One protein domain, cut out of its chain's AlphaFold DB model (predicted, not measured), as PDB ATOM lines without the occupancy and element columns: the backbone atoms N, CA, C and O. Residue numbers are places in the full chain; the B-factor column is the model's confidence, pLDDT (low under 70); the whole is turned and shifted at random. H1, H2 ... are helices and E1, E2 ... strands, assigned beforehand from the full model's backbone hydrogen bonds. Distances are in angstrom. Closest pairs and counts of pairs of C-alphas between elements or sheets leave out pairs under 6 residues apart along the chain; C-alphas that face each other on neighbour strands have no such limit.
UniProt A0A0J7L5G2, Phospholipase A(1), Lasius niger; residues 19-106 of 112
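Overview. This is residues 19 to 106 of the 112 residues of the protein "Phospholipase A(1)" of Lasius niger (UniProt A0A0J7L5G2). Two small two-stranded sheets, E1 with E2 in the middle and E3 with E4 near it, are set between two helices in sequence end to end along one side, H1 and H2, and a short helix, H3, on the other side; long loops make up much of the body. The printed part has 88 residues, with E1, E2, H1, H2, E3, H3 and E4 in chain order; E1 and E2 are parallel, E3 and E4 antiparallel. The class is mixed, helices and strands, with under half of the residues in named elements. The whole is compact, radius of gyration of the C-alphas 13.3 A, spanning 40 by 31 by 21 A.

Arrangement. E1, residues 19 to 21, and E2, residues 36 to 39, are parallel neighbours at 12 degrees, with N 19 and O 36 2.8 A apart, within hydrogen-bond range. H1, residues 54 to 63, and H2, residues 65 to 74, meet only through their link. H1 is only just apart from E1, at 8.3 A. The closest C-alphas of E1 and H2, Ile 20 and Val 65, are 6.6 A apart. E3, residues 79 to 81, and E4, residues 103 to 105, are antiparallel neighbours at 127 degrees, with N 81 and O 103 at 2.8 A. The closest C-alphas of E2 and E4, Phe 38 and Met 105, are 6.9 A apart. H3, residues 87 to 91, is apart from H1 and H2; its closest C-alpha pair with E2, Leu 87 and Tyr 39, is at 7.4 A. In H1, H2 and H3 every O i to N i+4 pair is within hydrogen-bond range.

Along the chain. E1 begins at C-alpha 19 (198.505, 231.263, 197.775). E2 is 9.9 A long, H1 14.2 A and H2 14.4 A. E4 ends at C-alpha 105 (192.137, 230.739, 204.219).

Size, cuts and confidence. The C-alphas farthest apart, Ser 53 and Glu 100, are 40.8 A apart. The links E1 to E2, E2 to H1 and H3 to E4 are long. The printed part has no cut, and no printed residue is under 70 in pLDDT.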
ATOM      1  N   VAL A  19     197.182 231.820 197.486       97.75
ATOM      2  CA  VAL A  19     198.505 231.263 197.775       97.75
ATOM      3  C   VAL A  19     198.688 231.175 199.280       97.75
ATOM      4  O   VAL A  19     198.478 232.148 200.000       97.75
ATOM      5  N   ILE A  20     199.111 230.011 199.775       98.38
ATOM      6  CA  ILE A  20     199.413 229.801 201.195       98.38
ATOM      7  C   ILE A  20     200.922 229.668 201.383       98.38
ATOM      8  O   ILE A  20     201.556 228.721 200.916       98.38
ATOM      9  N   HIS A  21     201.490 230.603 202.135       98.19
ATOM     10  CA  HIS A  21     202.909 230.695 202.443       98.19
ATOM     11  C   HIS A  21     203.195 230.141 203.839       98.19
ATOM     12  O   HIS A  21     202.729 230.688 204.842       98.19
ATOM     13  N   THR A  22     203.994 229.072 203.913       98.38
ATOM     14  CA  THR A  22     204.478 228.501 205.187       98.38
ATOM     15  C   THR A  22     206.000 228.460 205.330       98.38
ATOM     16  O   THR A  22     206.487 228.298 206.450       98.38
ATOM     17  N   ALA A  23     206.742 228.647 204.230       97.69
ATOM     18  CA  ALA A  23     208.208 228.719 204.193       97.69
ATOM     19  C   ALA A  23     208.735 229.815 203.239       97.69
ATOM     20  O   ALA A  23     209.724 229.610 202.524       97.69
ATOM     21  N   ALA A  24     208.049 230.961 203.194       96.00
ATOM     22  CA  ALA A  24     208.361 232.098 202.332       96.00
ATOM     23  C   ALA A  24     209.810 232.578 202.500       96.00
ATOM     24  O   ALA A  24     210.277 232.807 203.620       96.00
ATOM     25  N   GLY A  25     210.515 232.739 201.376       93.88
ATOM     26  CA  GLY A  25     211.902 233.213 201.312       93.88
ATOM     27  C   GLY A  25     212.968 232.175 201.668       93.88
ATOM     28  O   GLY A  25     214.150 232.516 201.651       93.88
ATOM     29  N   ILE A  26     212.581 230.933 201.982       93.88
ATOM     30  CA  ILE A  26     213.523 229.840 202.264       93.88
ATOM     31  C   ILE A  26     213.382 228.724 201.229       93.88
ATOM     32  O   ILE A  26     214.271 228.535 200.404       93.88
ATOM     33  N   LEU A  27     212.264 227.994 201.266       96.25
ATOM     34  CA  LEU A  27     211.915 226.979 200.262       96.25
ATOM     35  C   LEU A  27     210.668 227.363 199.454       96.25
ATOM     36  O   LEU A  27     210.419 226.777 198.407       96.25
ATOM     37  N   GLY A  28     209.880 228.324 199.940       95.00
ATOM     38  CA  GLY A  28     208.741 228.903 199.232       95.00
ATOM     39  C   GLY A  28     209.034 230.307 198.703       95.00
ATOM     40  O   GLY A  28     209.978 230.974 199.139       95.00
ATOM     41  N   GLN A  29     208.176 230.765 197.794       93.56
ATOM     42  CA  GLN A  29     208.221 232.114 197.241       93.56
ATOM     43  C   GLN A  29     208.014 233.165 198.344       93.56
ATOM     44  O   GLN A  29     207.244 232.956 199.274       93.56
ATOM     45  N   TRP A  30     208.743 234.283 198.280       91.81
ATOM     46  CA  TRP A  30     208.595 235.369 199.260       91.81
ATOM     47  C   TRP A  30     207.458 236.330 198.904       91.81
ATOM     48  O   TRP A  30     206.636 236.687 199.750       91.81
ATOM     49  N   GLY A  31     207.474 236.806 197.658       91.62
ATOM     50  CA  GLY A  31     206.548 237.826 197.184       91.62
ATOM     51  C   GLY A  31     205.139 237.274 196.978       91.62
ATOM     52  O   GLY A  31     205.007 236.077 196.717       91.62
ATOM     53  N   PRO A  32     204.117 238.139 197.073       94.00
ATOM     54  CA  PRO A  32     202.764 237.753 196.728       94.00
ATOM     55  C   PRO A  32     202.672 237.459 195.230       94.00
ATOM     56  O   PRO A  32     203.273 238.175 194.421       94.00
ATOM     57  N   THR A  33     201.948 236.403 194.875       94.31
ATOM     58  CA  THR A  33     201.736 235.996 193.477       94.31
ATOM     59  C   THR A  33     200.286 235.629 193.181       94.31
ATOM     60  O   THR A  33     199.993 235.150 192.091       94.31
ATOM     61  N   GLY A  34     199.373 235.808 194.133       95.12
ATOM     62  CA  GLY A  34     197.956 235.542 193.948       95.12
ATOM     63  C   GLY A  34     197.109 236.805 194.005       95.12
ATOM     64  O   GLY A  34     197.573 237.909 194.272       95.12
ATOM     65  N   HIS A  35     195.811 236.596 193.828       95.94
ATOM     66  CA  HIS A  35     194.790 237.555 194.230       95.94
ATOM     67  C   HIS A  35     194.714 237.664 195.761       95.94
ATOM     68  O   HIS A  35     194.417 238.731 196.298       95.94
ATOM     69  N   ALA A  36     194.990 236.558 196.464       95.88
ATOM     70  CA  ALA A  36     195.086 236.497 197.915       95.88
ATOM     71  C   ALA A  36     196.318 235.685 198.343       95.88
ATOM     72  O   ALA A  36     196.454 234.515 197.993       95.88
ATOM     73  N   ASP A  37     197.189 236.285 199.153       97.00
ATOM     74  CA  ASP A  37     198.383 235.633 199.688       97.00
ATOM     75  C   ASP A  37     198.305 235.539 201.217       97.00
ATOM     76  O   ASP A  37     198.295 236.541 201.939       97.00
ATOM     77  N   PHE A  38     198.272 234.311 201.724       97.75
ATOM     78  CA  PHE A  38     198.138 233.996 203.139       97.75
ATOM     79  C   PHE A  38     199.486 233.629 203.751       97.75
ATOM     80  O   PHE A  38     200.062 232.590 203.445       97.75
ATOM     81  N   TYR A  39     199.972 234.449 204.680       97.56
ATOM     82  CA  TYR A  39     201.241 234.224 205.376       97.56
ATOM     83  C   TYR A  39     201.006 233.616 206.761       97.56
ATOM     84  O   TYR A  39     200.886 234.319 207.770       97.56
ATOM     85  N   VAL A  40     200.936 232.287 206.818       97.44
ATOM     86  CA  VAL A  40     200.588 231.555 208.042       97.44
ATOM     87  C   VAL A  40     201.700 231.710 209.078       97.44
ATOM     88  O   VAL A  40     202.862 231.410 208.803       97.44
ATOM     89  N   ASN A  41     201.354 232.202 210.272       95.75
ATOM     90  CA  ASN A  41     202.308 232.504 211.350       95.75
ATOM     91  C   ASN A  41     203.454 233.444 210.913       95.75
ATOM     92  O   ASN A  41     204.587 233.307 211.367       95.75
ATOM     93  N   GLY A  42     203.178 234.383 210.000       93.50
ATOM     94  CA  GLY A  42     204.194 235.264 209.412       93.50
ATOM     95  C   GLY A  42     204.910 234.676 208.190       93.50
ATOM     96  O   GLY A  42     205.753 235.343 207.604       93.50
ATOM     97  N   GLY A  43     204.560 233.458 207.773       95.25
ATOM     98  CA  GLY A  43     204.834 232.929 206.438       95.25
ATOM     99  C   GLY A  43     206.108 232.108 206.265       95.25
ATOM    100  O   GLY A  43     206.187 231.374 205.285       95.25
ATOM    101  N   SER A  44     207.083 232.181 207.176       95.12
ATOM    102  CA  SER A  44     208.389 231.509 206.996       95.12
ATOM    103  C   SER A  44     208.650 230.329 207.934       95.12
ATOM    104  O   SER A  44     209.318 229.383 207.529       95.12
ATOM    105  N   SER A  45     208.171 230.375 209.178       96.19
ATOM    106  CA  SER A  45     208.467 229.351 210.189       96.19
ATOM    107  C   SER A  45     207.200 228.928 210.905       96.19
ATOM    108  O   SER A  45     206.423 229.770 211.355       96.19
ATOM    109  N   GLN A  46     207.002 227.619 211.029       97.88
ATOM    110  CA  GLN A  46     205.756 227.056 211.514       97.88
ATOM    111  C   GLN A  46     205.909 226.429 212.904       97.88
ATOM    112  O   GLN A  46     206.888 225.730 213.198       97.88
ATOM    113  N   PRO A  47     204.918 226.627 213.792       97.50
ATOM    114  CA  PRO A  47     204.901 225.980 215.093       97.50
ATOM    115  C   PRO A  47     205.011 224.453 214.982       97.50
ATOM    116  O   PRO A  47     204.327 223.799 214.188       97.50
ATOM    117  N   GLY A  48     205.874 223.874 215.819       96.56
ATOM    118  CA  GLY A  48     206.099 222.427 215.884       96.56
ATOM    119  C   GLY A  48     207.058 221.864 214.829       96.56
ATOM    120  O   GLY A  48     207.214 220.648 214.786       96.56
ATOM    121  N   CYS A  49     207.697 222.702 214.006       97.25
ATOM    122  CA  CYS A  49     208.694 222.258 213.024       97.25
ATOM    123  C   CYS A  49     210.149 222.350 213.497       97.25
ATOM    124  O   CYS A  49     211.019 221.723 212.897       97.25
ATOM    125  N   ALA A  50     210.440 223.083 214.575       96.00
ATOM    126  CA  ALA A  50     211.802 223.212 215.089       96.00
ATOM    127  C   ALA A  50     212.360 221.860 215.572       96.00
ATOM    128  O   ALA A  50     211.818 221.237 216.487       96.00
ATOM    129  N   THR A  51     213.476 221.428 214.980       95.75
ATOM    130  CA  THR A  51     214.205 220.206 215.359       95.75
ATOM    131  C   THR A  51     215.707 220.479 215.492       95.75
ATOM    132  O   THR A  51     216.184 221.569 215.181       95.75
ATOM    133  N   SER A  52     216.492 219.482 215.919       95.75
ATOM    134  CA  SER A  52     217.960 219.576 215.911       95.75
ATOM    135  C   SER A  52     218.568 219.563 214.501       95.75
ATOM    136  O   SER A  52     219.745 219.881 214.340       95.75
ATOM    137  N   SER A  53     217.789 219.205 213.474       97.69
ATOM    138  CA  SER A  53     218.220 219.179 212.078       97.69
ATOM    139  C   SER A  53     217.618 220.349 211.306       97.69
ATOM    140  O   SER A  53     216.400 220.470 211.162       97.69
ATOM    141  N   ILE A  54     218.479 221.195 210.737       96.50
ATOM    142  CA  ILE A  54     218.049 222.316 209.889       96.50
ATOM    143  C   ILE A  54     217.243 221.796 208.694       96.50
ATOM    144  O   ILE A  54     216.169 222.309 208.412       96.50
ATOM    145  N   LEU A  55     217.703 220.723 208.042       97.38
ATOM    146  CA  LEU A  55     217.011 220.148 206.884       97.38
ATOM    147  C   LEU A  55     215.605 219.642 207.233       97.38
ATOM    148  O   LEU A  55     214.674 219.859 206.462       97.38
ATOM    149  N   GLN A  56     215.432 218.994 208.390       97.56
ATOM    150  CA  GLN A  56     214.102 218.553 208.828       97.56
ATOM    151  C   GLN A  56     213.203 219.735 209.184       97.56
ATOM    152  O   GLN A  56     212.022 219.708 208.853       97.56
ATOM    153  N   THR A  57     213.765 220.776 209.801       97.94
ATOM    154  CA  THR A  57     213.028 221.996 210.148       97.94
ATOM    155  C   THR A  57     212.492 222.679 208.891       97.94
ATOM    156  O   THR A  57     211.283 222.836 208.756       97.94
ATOM    157  N   LEU A  58     213.363 222.956 207.913       97.69
ATOM    158  CA  LEU A  58     212.975 223.604 206.656       97.69
ATOM    159  C   LEU A  58     211.981 222.763 205.845       97.69
ATOM    160  O   LEU A  58     211.019 223.295 205.296       97.69
ATOM    161  N   SER A  59     212.187 221.444 205.792       97.88
ATOM    162  CA  SER A  59     211.256 220.525 205.130       97.88
ATOM    163  C   SER A  59     209.878 220.528 205.801       97.88
ATOM    164  O   SER A  59     208.852 220.576 205.121       97.88
ATOM    165  N   CYS A  60     209.833 220.539 207.137       98.25
ATOM    166  CA  CYS A  60     208.583 220.630 207.885       98.25
ATOM    167  C   CYS A  60     207.870 221.960 207.632       98.25
ATOM    168  O   CYS A  60     206.683 221.940 207.314       98.25
ATOM    169  N   ASP A  61     208.577 223.093 207.714       98.44
ATOM    170  CA  ASP A  61     208.003 224.422 207.460       98.44
ATOM    171  C   ASP A  61     207.385 224.491 206.055       98.44
ATOM    172  O   ASP A  61     206.248 224.938 205.880       98.44
ATOM    173  N   HIS A  62     208.097 223.972 205.050       98.25
ATOM    174  CA  HIS A  62     207.644 223.975 203.660       98.25
ATOM    175  C   HIS A  62     206.436 223.065 203.426       98.25
ATOM    176  O   HIS A  62     205.489 223.449 202.750       98.25
ATOM    177  N   THR A  63     206.426 221.873 204.023       97.88
ATOM    178  CA  THR A  63     205.338 220.900 203.835       97.88
ATOM    179  C   THR A  63     204.131 221.141 204.744       97.88
ATOM    180  O   THR A  63     203.093 220.505 204.560       97.88
ATOM    181  N   LYS A  64     204.217 222.081 205.699       97.62
ATOM    182  CA  LYS A  64     203.127 222.411 206.629       97.62
ATOM    183  C   LYS A  64     201.880 222.975 205.949       97.62
ATOM    184  O   LYS A  64     200.793 222.875 206.512       97.62
ATOM    185  N   VAL A  65     202.013 223.514 204.739       97.56
ATOM    186  CA  VAL A  65     200.874 223.982 203.938       97.56
ATOM    187  C   VAL A  65     199.828 222.882 203.724       97.56
ATOM    188  O   VAL A  65     198.634 223.141 203.846       97.56
ATOM    189  N   THR A  66     200.258 221.635 203.512       97.62
ATOM    190  CA  THR A  66     199.363 220.501 203.244       97.62
ATOM    191  C   THR A  66     198.401 220.214 204.404       97.62
ATOM    192  O   THR A  66     197.193 220.203 204.170       97.62
ATOM    193  N   PRO A  67     198.856 220.001 205.658       97.31
ATOM    194  CA  PRO A  67     197.931 219.807 206.770       97.31
ATOM    195  C   PRO A  67     197.066 221.040 207.060       97.31
ATOM    196  O   PRO A  67     195.912 220.851 207.429       97.31
ATOM    197  N   TYR A  68     197.555 222.272 206.853       97.81
ATOM    198  CA  TYR A  68     196.700 223.461 206.983       97.81
ATOM    199  C   TYR A  68     195.566 223.463 205.952       97.81
ATOM    200  O   TYR A  68     194.410 223.654 206.320       97.81
ATOM    201  N   TYR A  69     195.858 223.166 204.684       98.06
ATOM    202  CA  TYR A  69     194.819 223.087 203.658       98.06
ATOM    203  C   TYR A  69     193.816 221.958 203.962       98.06
ATOM    204  O   TYR A  69     192.605 222.173 203.922       98.06
ATOM    205  N   ILE A  70     194.287 220.775 204.375       98.00
ATOM    206  CA  ILE A  70     193.413 219.653 204.774       98.00
ATOM    207  C   ILE A  70     192.514 220.034 205.963       98.00
ATOM    208  O   ILE A  70     191.327 219.699 205.979       98.00
ATOM    209  N   GLU A  71     193.047 220.723 206.972       97.56
ATOM    210  CA  GLU A  71     192.265 221.164 208.134       97.56
ATOM    211  C   GLU A  71     191.223 222.229 207.760       97.56
ATOM    212  O   GLU A  71     190.134 222.238 208.346       97.56
ATOM    213  N   SER A  72     191.507 223.062 206.749       97.44
ATOM    214  CA  SER A  72     190.539 224.032 206.221       97.44
ATOM    215  C   SER A  72     189.293 223.351 205.638       97.44
ATOM    216  O   SER A  72     188.188 223.838 205.836       97.44
ATOM    217  N   ILE A  73     189.455 222.171 205.026       97.44
ATOM    218  CA  ILE A  73     188.351 221.363 204.477       97.44
ATOM    219  C   ILE A  73     187.616 220.596 205.585       97.44
ATOM    220  O   ILE A  73     186.390 220.478 205.602       97.44
ATOM    221  N   THR A  74     188.378 219.985 206.493       97.25
ATOM    222  CA  THR A  74     187.859 218.938 207.390       97.25
ATOM    223  C   THR A  74     187.292 219.467 208.702       97.25
ATOM    224  O   THR A  74     186.659 218.714 209.445       97.25
ATOM    225  N   THR A  75     187.473 220.755 209.003       95.88
ATOM    226  CA  THR A  75     187.018 221.357 210.260       95.88
ATOM    227  C   THR A  75     186.152 222.590 210.031       95.88
ATOM    228  O   THR A  75     186.187 223.220 208.984       95.88
ATOM    229  N   LYS A  76     185.356 222.960 211.041       91.94
ATOM    230  CA  LYS A  76     184.551 224.196 211.036       91.94
ATOM    231  C   LYS A  76     185.187 225.351 211.807       91.94
ATOM    232  O   LYS A  76     184.569 226.399 211.941       91.94
ATOM    233  N   LYS A  77     186.398 225.163 212.347       92.06
ATOM    234  CA  LYS A  77     187.134 226.252 213.008       92.06
ATOM    235  C   LYS A  77     187.628 227.265 211.979       92.06
ATOM    236  O   LYS A  77     187.483 228.466 212.209       92.06
ATOM    237  N   GLY A  78     188.151 226.752 210.863       89.88
ATOM    238  CA  GLY A  78     188.740 227.553 209.799       89.88
ATOM    239  C   GLY A  78     190.016 228.275 210.234       89.88
ATOM    240  O   GLY A  78     190.343 228.366 211.421       89.88
ATOM    241  N   PHE A  79     190.732 228.813 209.252       96.94
ATOM    242  CA  PHE A  79     191.892 229.670 209.475       96.94
ATOM    243  C   PHE A  79     191.525 231.092 209.076       96.94
ATOM    244  O   PHE A  79     191.467 231.416 207.895       96.94
ATOM    245  N   TRP A  80     191.242 231.932 210.067       95.75
ATOM    246  CA  TRP A  80     190.853 233.319 209.839       95.75
ATOM    247  C   TRP A  80     192.090 234.177 209.598       95.75
ATOM    248  O   TRP A  80     192.919 234.358 210.493       95.75
ATOM    249  N   ALA A  81     192.201 234.702 208.389       95.81
ATOM    250  CA  ALA A  81     193.252 235.603 207.968       95.81
ATOM    251  C   ALA A  81     192.786 237.052 208.080       95.81
ATOM    252  O   ALA A  81     191.654 237.396 207.739       95.81
ATOM    253  N   ALA A  82     193.684 237.902 208.558       94.94
ATOM    254  CA  ALA A  82     193.437 239.318 208.738       94.94
ATOM    255  C   ALA A  82     194.122 240.079 207.589       94.94
ATOM    256  O   ALA A  82     195.336 239.914 207.413       94.94
ATOM    257  N   PRO A  83     193.398 240.884 206.792       95.00
ATOM    258  CA  PRO A  83     193.995 241.569 205.657       95.00
ATOM    259  C   PRO A  83     194.995 242.619 206.129       95.00
ATOM    260  O   PRO A  83     194.819 243.281 207.156       95.00
ATOM    261  N   CYS A  84     196.056 242.790 205.350       95.06
ATOM    262  CA  CYS A  84     197.014 243.854 205.573       95.06
ATOM    263  C   CYS A  84     197.689 244.285 204.275       95.06
ATOM    264  O   CYS A  84     197.753 243.522 203.318       95.06
ATOM    265  N   ALA A  85     198.223 245.507 204.258       92.62
ATOM    266  CA  ALA A  85     198.843 246.094 203.074       92.62
ATOM    267  C   ALA A  85     200.048 245.293 202.548       92.62
ATOM    268  O   ALA A  85     200.335 245.336 201.357       92.62
ATOM    269  N   ASN A  86     200.797 244.631 203.433       91.19
ATOM    270  CA  ASN A  86     201.912 243.747 203.094       91.19
ATOM    271  C   ASN A  86     202.399 242.987 204.338       91.19
ATOM    272  O   ASN A  86     202.120 243.382 205.475       91.19
ATOM    273  N   LEU A  87     203.205 241.944 204.114       89.38
ATOM    274  CA  LEU A  87     203.814 241.141 205.175       89.38
ATOM    275  C   LEU A  87     204.663 241.976 206.150       89.38
ATOM    276  O   LEU A  87     204.635 241.737 207.354       89.38
ATOM    277  N   PHE A  88     205.392 242.986 205.666       91.31
ATOM    278  CA  PHE A  88     206.231 243.826 206.529       91.31
ATOM    279  C   PHE A  88     205.404 244.581 207.579       91.31
ATOM    280  O   PHE A  88     205.751 244.567 208.758       91.31
ATOM    281  N   SER A  89     204.277 245.170 207.169       93.25
ATOM    282  CA  SER A  89     203.345 245.870 208.063       93.25
ATOM    283  C   SER A  89     202.766 244.936 209.129       93.25
ATOM    284  O   SER A  89     202.548 245.358 210.265       93.25
ATOM    285  N   TYR A  90     202.569 243.658 208.789       91.38
ATOM    286  CA  TYR A  90     202.147 242.628 209.737       91.38
ATOM    287  C   TYR A  90     203.225 242.328 210.772       91.38
ATOM    288  O   TYR A  90     202.954 242.388 211.971       91.38
ATOM    289  N   LEU A  91     204.461 242.088 210.330       90.25
ATOM    290  CA  LEU A  91     205.569 241.724 211.215       90.25
ATOM    291  C   LEU A  91     205.909 242.811 212.247       90.25
ATOM    292  O   LEU A  91     206.347 242.490 213.349       90.25
ATOM    293  N   ILE A  92     205.685 244.085 211.918       94.56
ATOM    294  CA  ILE A  92     205.911 245.218 212.834       94.56
ATOM    295  C   ILE A  92     204.662 245.633 213.627       94.56
ATOM    296  O   ILE A  92     204.713 246.601 214.383       94.56
ATOM    297  N   GLY A  93     203.543 244.917 213.473       92.69
ATOM    298  CA  GLY A  93     202.318 245.155 214.239       92.69
ATOM    299  C   GLY A  93     201.511 246.385 213.809       92.69
ATOM    300  O   GLY A  93     200.772 246.942 214.617       92.69
ATOM    301  N   TRP A  94     201.633 246.827 212.554       94.00
ATOM    302  CA  TRP A  94     200.869 247.958 212.000       94.00
ATOM    303  C   TRP A  94     199.569 247.563 211.293       94.00
ATOM    304  O   TRP A  94     198.858 248.430 210.788       94.00
ATOM    305  N   CYS A  95     199.211 246.282 211.290       91.81
ATOM    306  CA  CYS A  95     197.908 245.838 210.804       91.81
ATOM    307  C   CYS A  95     196.880 245.898 211.937       91.81
ATOM    308  O   CYS A  95     197.040 245.229 212.956       91.81
ATOM    309  N   ASN A  96     195.802 246.656 211.737       91.94
ATOM    310  CA  ASN A  96     194.643 246.664 212.634       91.94
ATOM    311  C   ASN A  96     193.333 246.478 211.843       91.94
ATOM    312  O   ASN A  96     192.519 247.403 211.786       91.94
ATOM    313  N   PRO A  97     193.156 245.324 211.173       93.00
ATOM    314  CA  PRO A  97     191.941 245.036 210.428       93.00
ATOM    315  C   PRO A  97     190.767 244.802 211.376       93.00
ATOM    316  O   PRO A  97     190.916 244.265 212.481       93.00
ATOM    317  N   LYS A  98     189.571 245.183 210.935       94.44
ATOM    318  CA  LYS A  98     188.351 244.915 211.700       94.44
ATOM    319  C   LYS A  98     187.993 243.432 211.620       94.44
ATOM    320  O   LYS A  98     188.389 242.730 210.691       94.44
ATOM    321  N   LYS A  99     187.216 242.927 212.584       92.19
ATOM    322  CA  LYS A  99     186.817 241.506 212.600       92.19
ATOM    323  C   LYS A  99     186.023 241.112 211.357       92.19
ATOM    324  O   LYS A  99     186.153 239.993 210.889       92.19
ATOM    325  N   GLU A 100     185.245 242.041 210.818       93.69
ATOM    326  CA  GLU A 100     184.407 241.841 209.636       93.69
ATOM    327  C   GLU A 100     185.224 241.756 208.339       93.69
ATOM    328  O   GLU A 100     184.718 241.286 207.329       93.69
ATOM    329  N   GLU A 101     186.482 242.201 208.370       94.00
ATOM    330  CA  GLU A 101     187.408 242.143 207.235       94.00
ATOM    331  C   GLU A 101     188.199 240.827 207.210       94.00
ATOM    332  O   GLU A 101     188.951 240.586 206.271       94.00
ATOM    333  N   HIS A 102     188.068 239.979 208.237       94.94
ATOM    334  CA  HIS A 102     188.758 238.695 208.257       94.94
ATOM    335  C   HIS A 102     188.111 237.730 207.267       94.94
ATOM    336  O   HIS A 102     186.889 237.583 207.229       94.94
ATOM    337  N   ILE A 103     188.951 237.021 206.521       95.75
ATOM    338  CA  ILE A 103     188.532 236.026 205.534       95.75
ATOM    339  C   ILE A 103     189.062 234.650 205.921       95.75
ATOM    340  O   ILE A 103     190.042 234.534 206.658       95.75
ATOM    341  N   LEU A 104     188.409 233.594 205.446       96.62
ATOM    342  CA  LEU A 104     188.916 232.238 205.613       96.62
ATOM    343  C   LEU A 104     190.032 231.974 204.600       96.62
ATOM    344  O   LEU A 104     189.922 232.360 203.443       96.62
ATOM    345  N   MET A 105     191.095 231.322 205.058       97.56
ATOM    346  CA  MET A 105     192.137 230.739 204.219       97.56
ATOM    347  C   MET A 105     191.801 229.276 203.908       97.56
ATOM    348  O   MET A 105     191.355 228.538 204.795       97.56
ATOM    349  N   GLY A 106     192.141 228.835 202.695       96.81
ATOM    350  CA  GLY A 106     192.010 227.451 202.238       96.81
ATOM    351  C   GLY A 106     190.752 227.257 201.399       96.81
ATOM    352  O   GLY A 106     190.411 228.124 200.604       96.81
TER     353      GLY A 106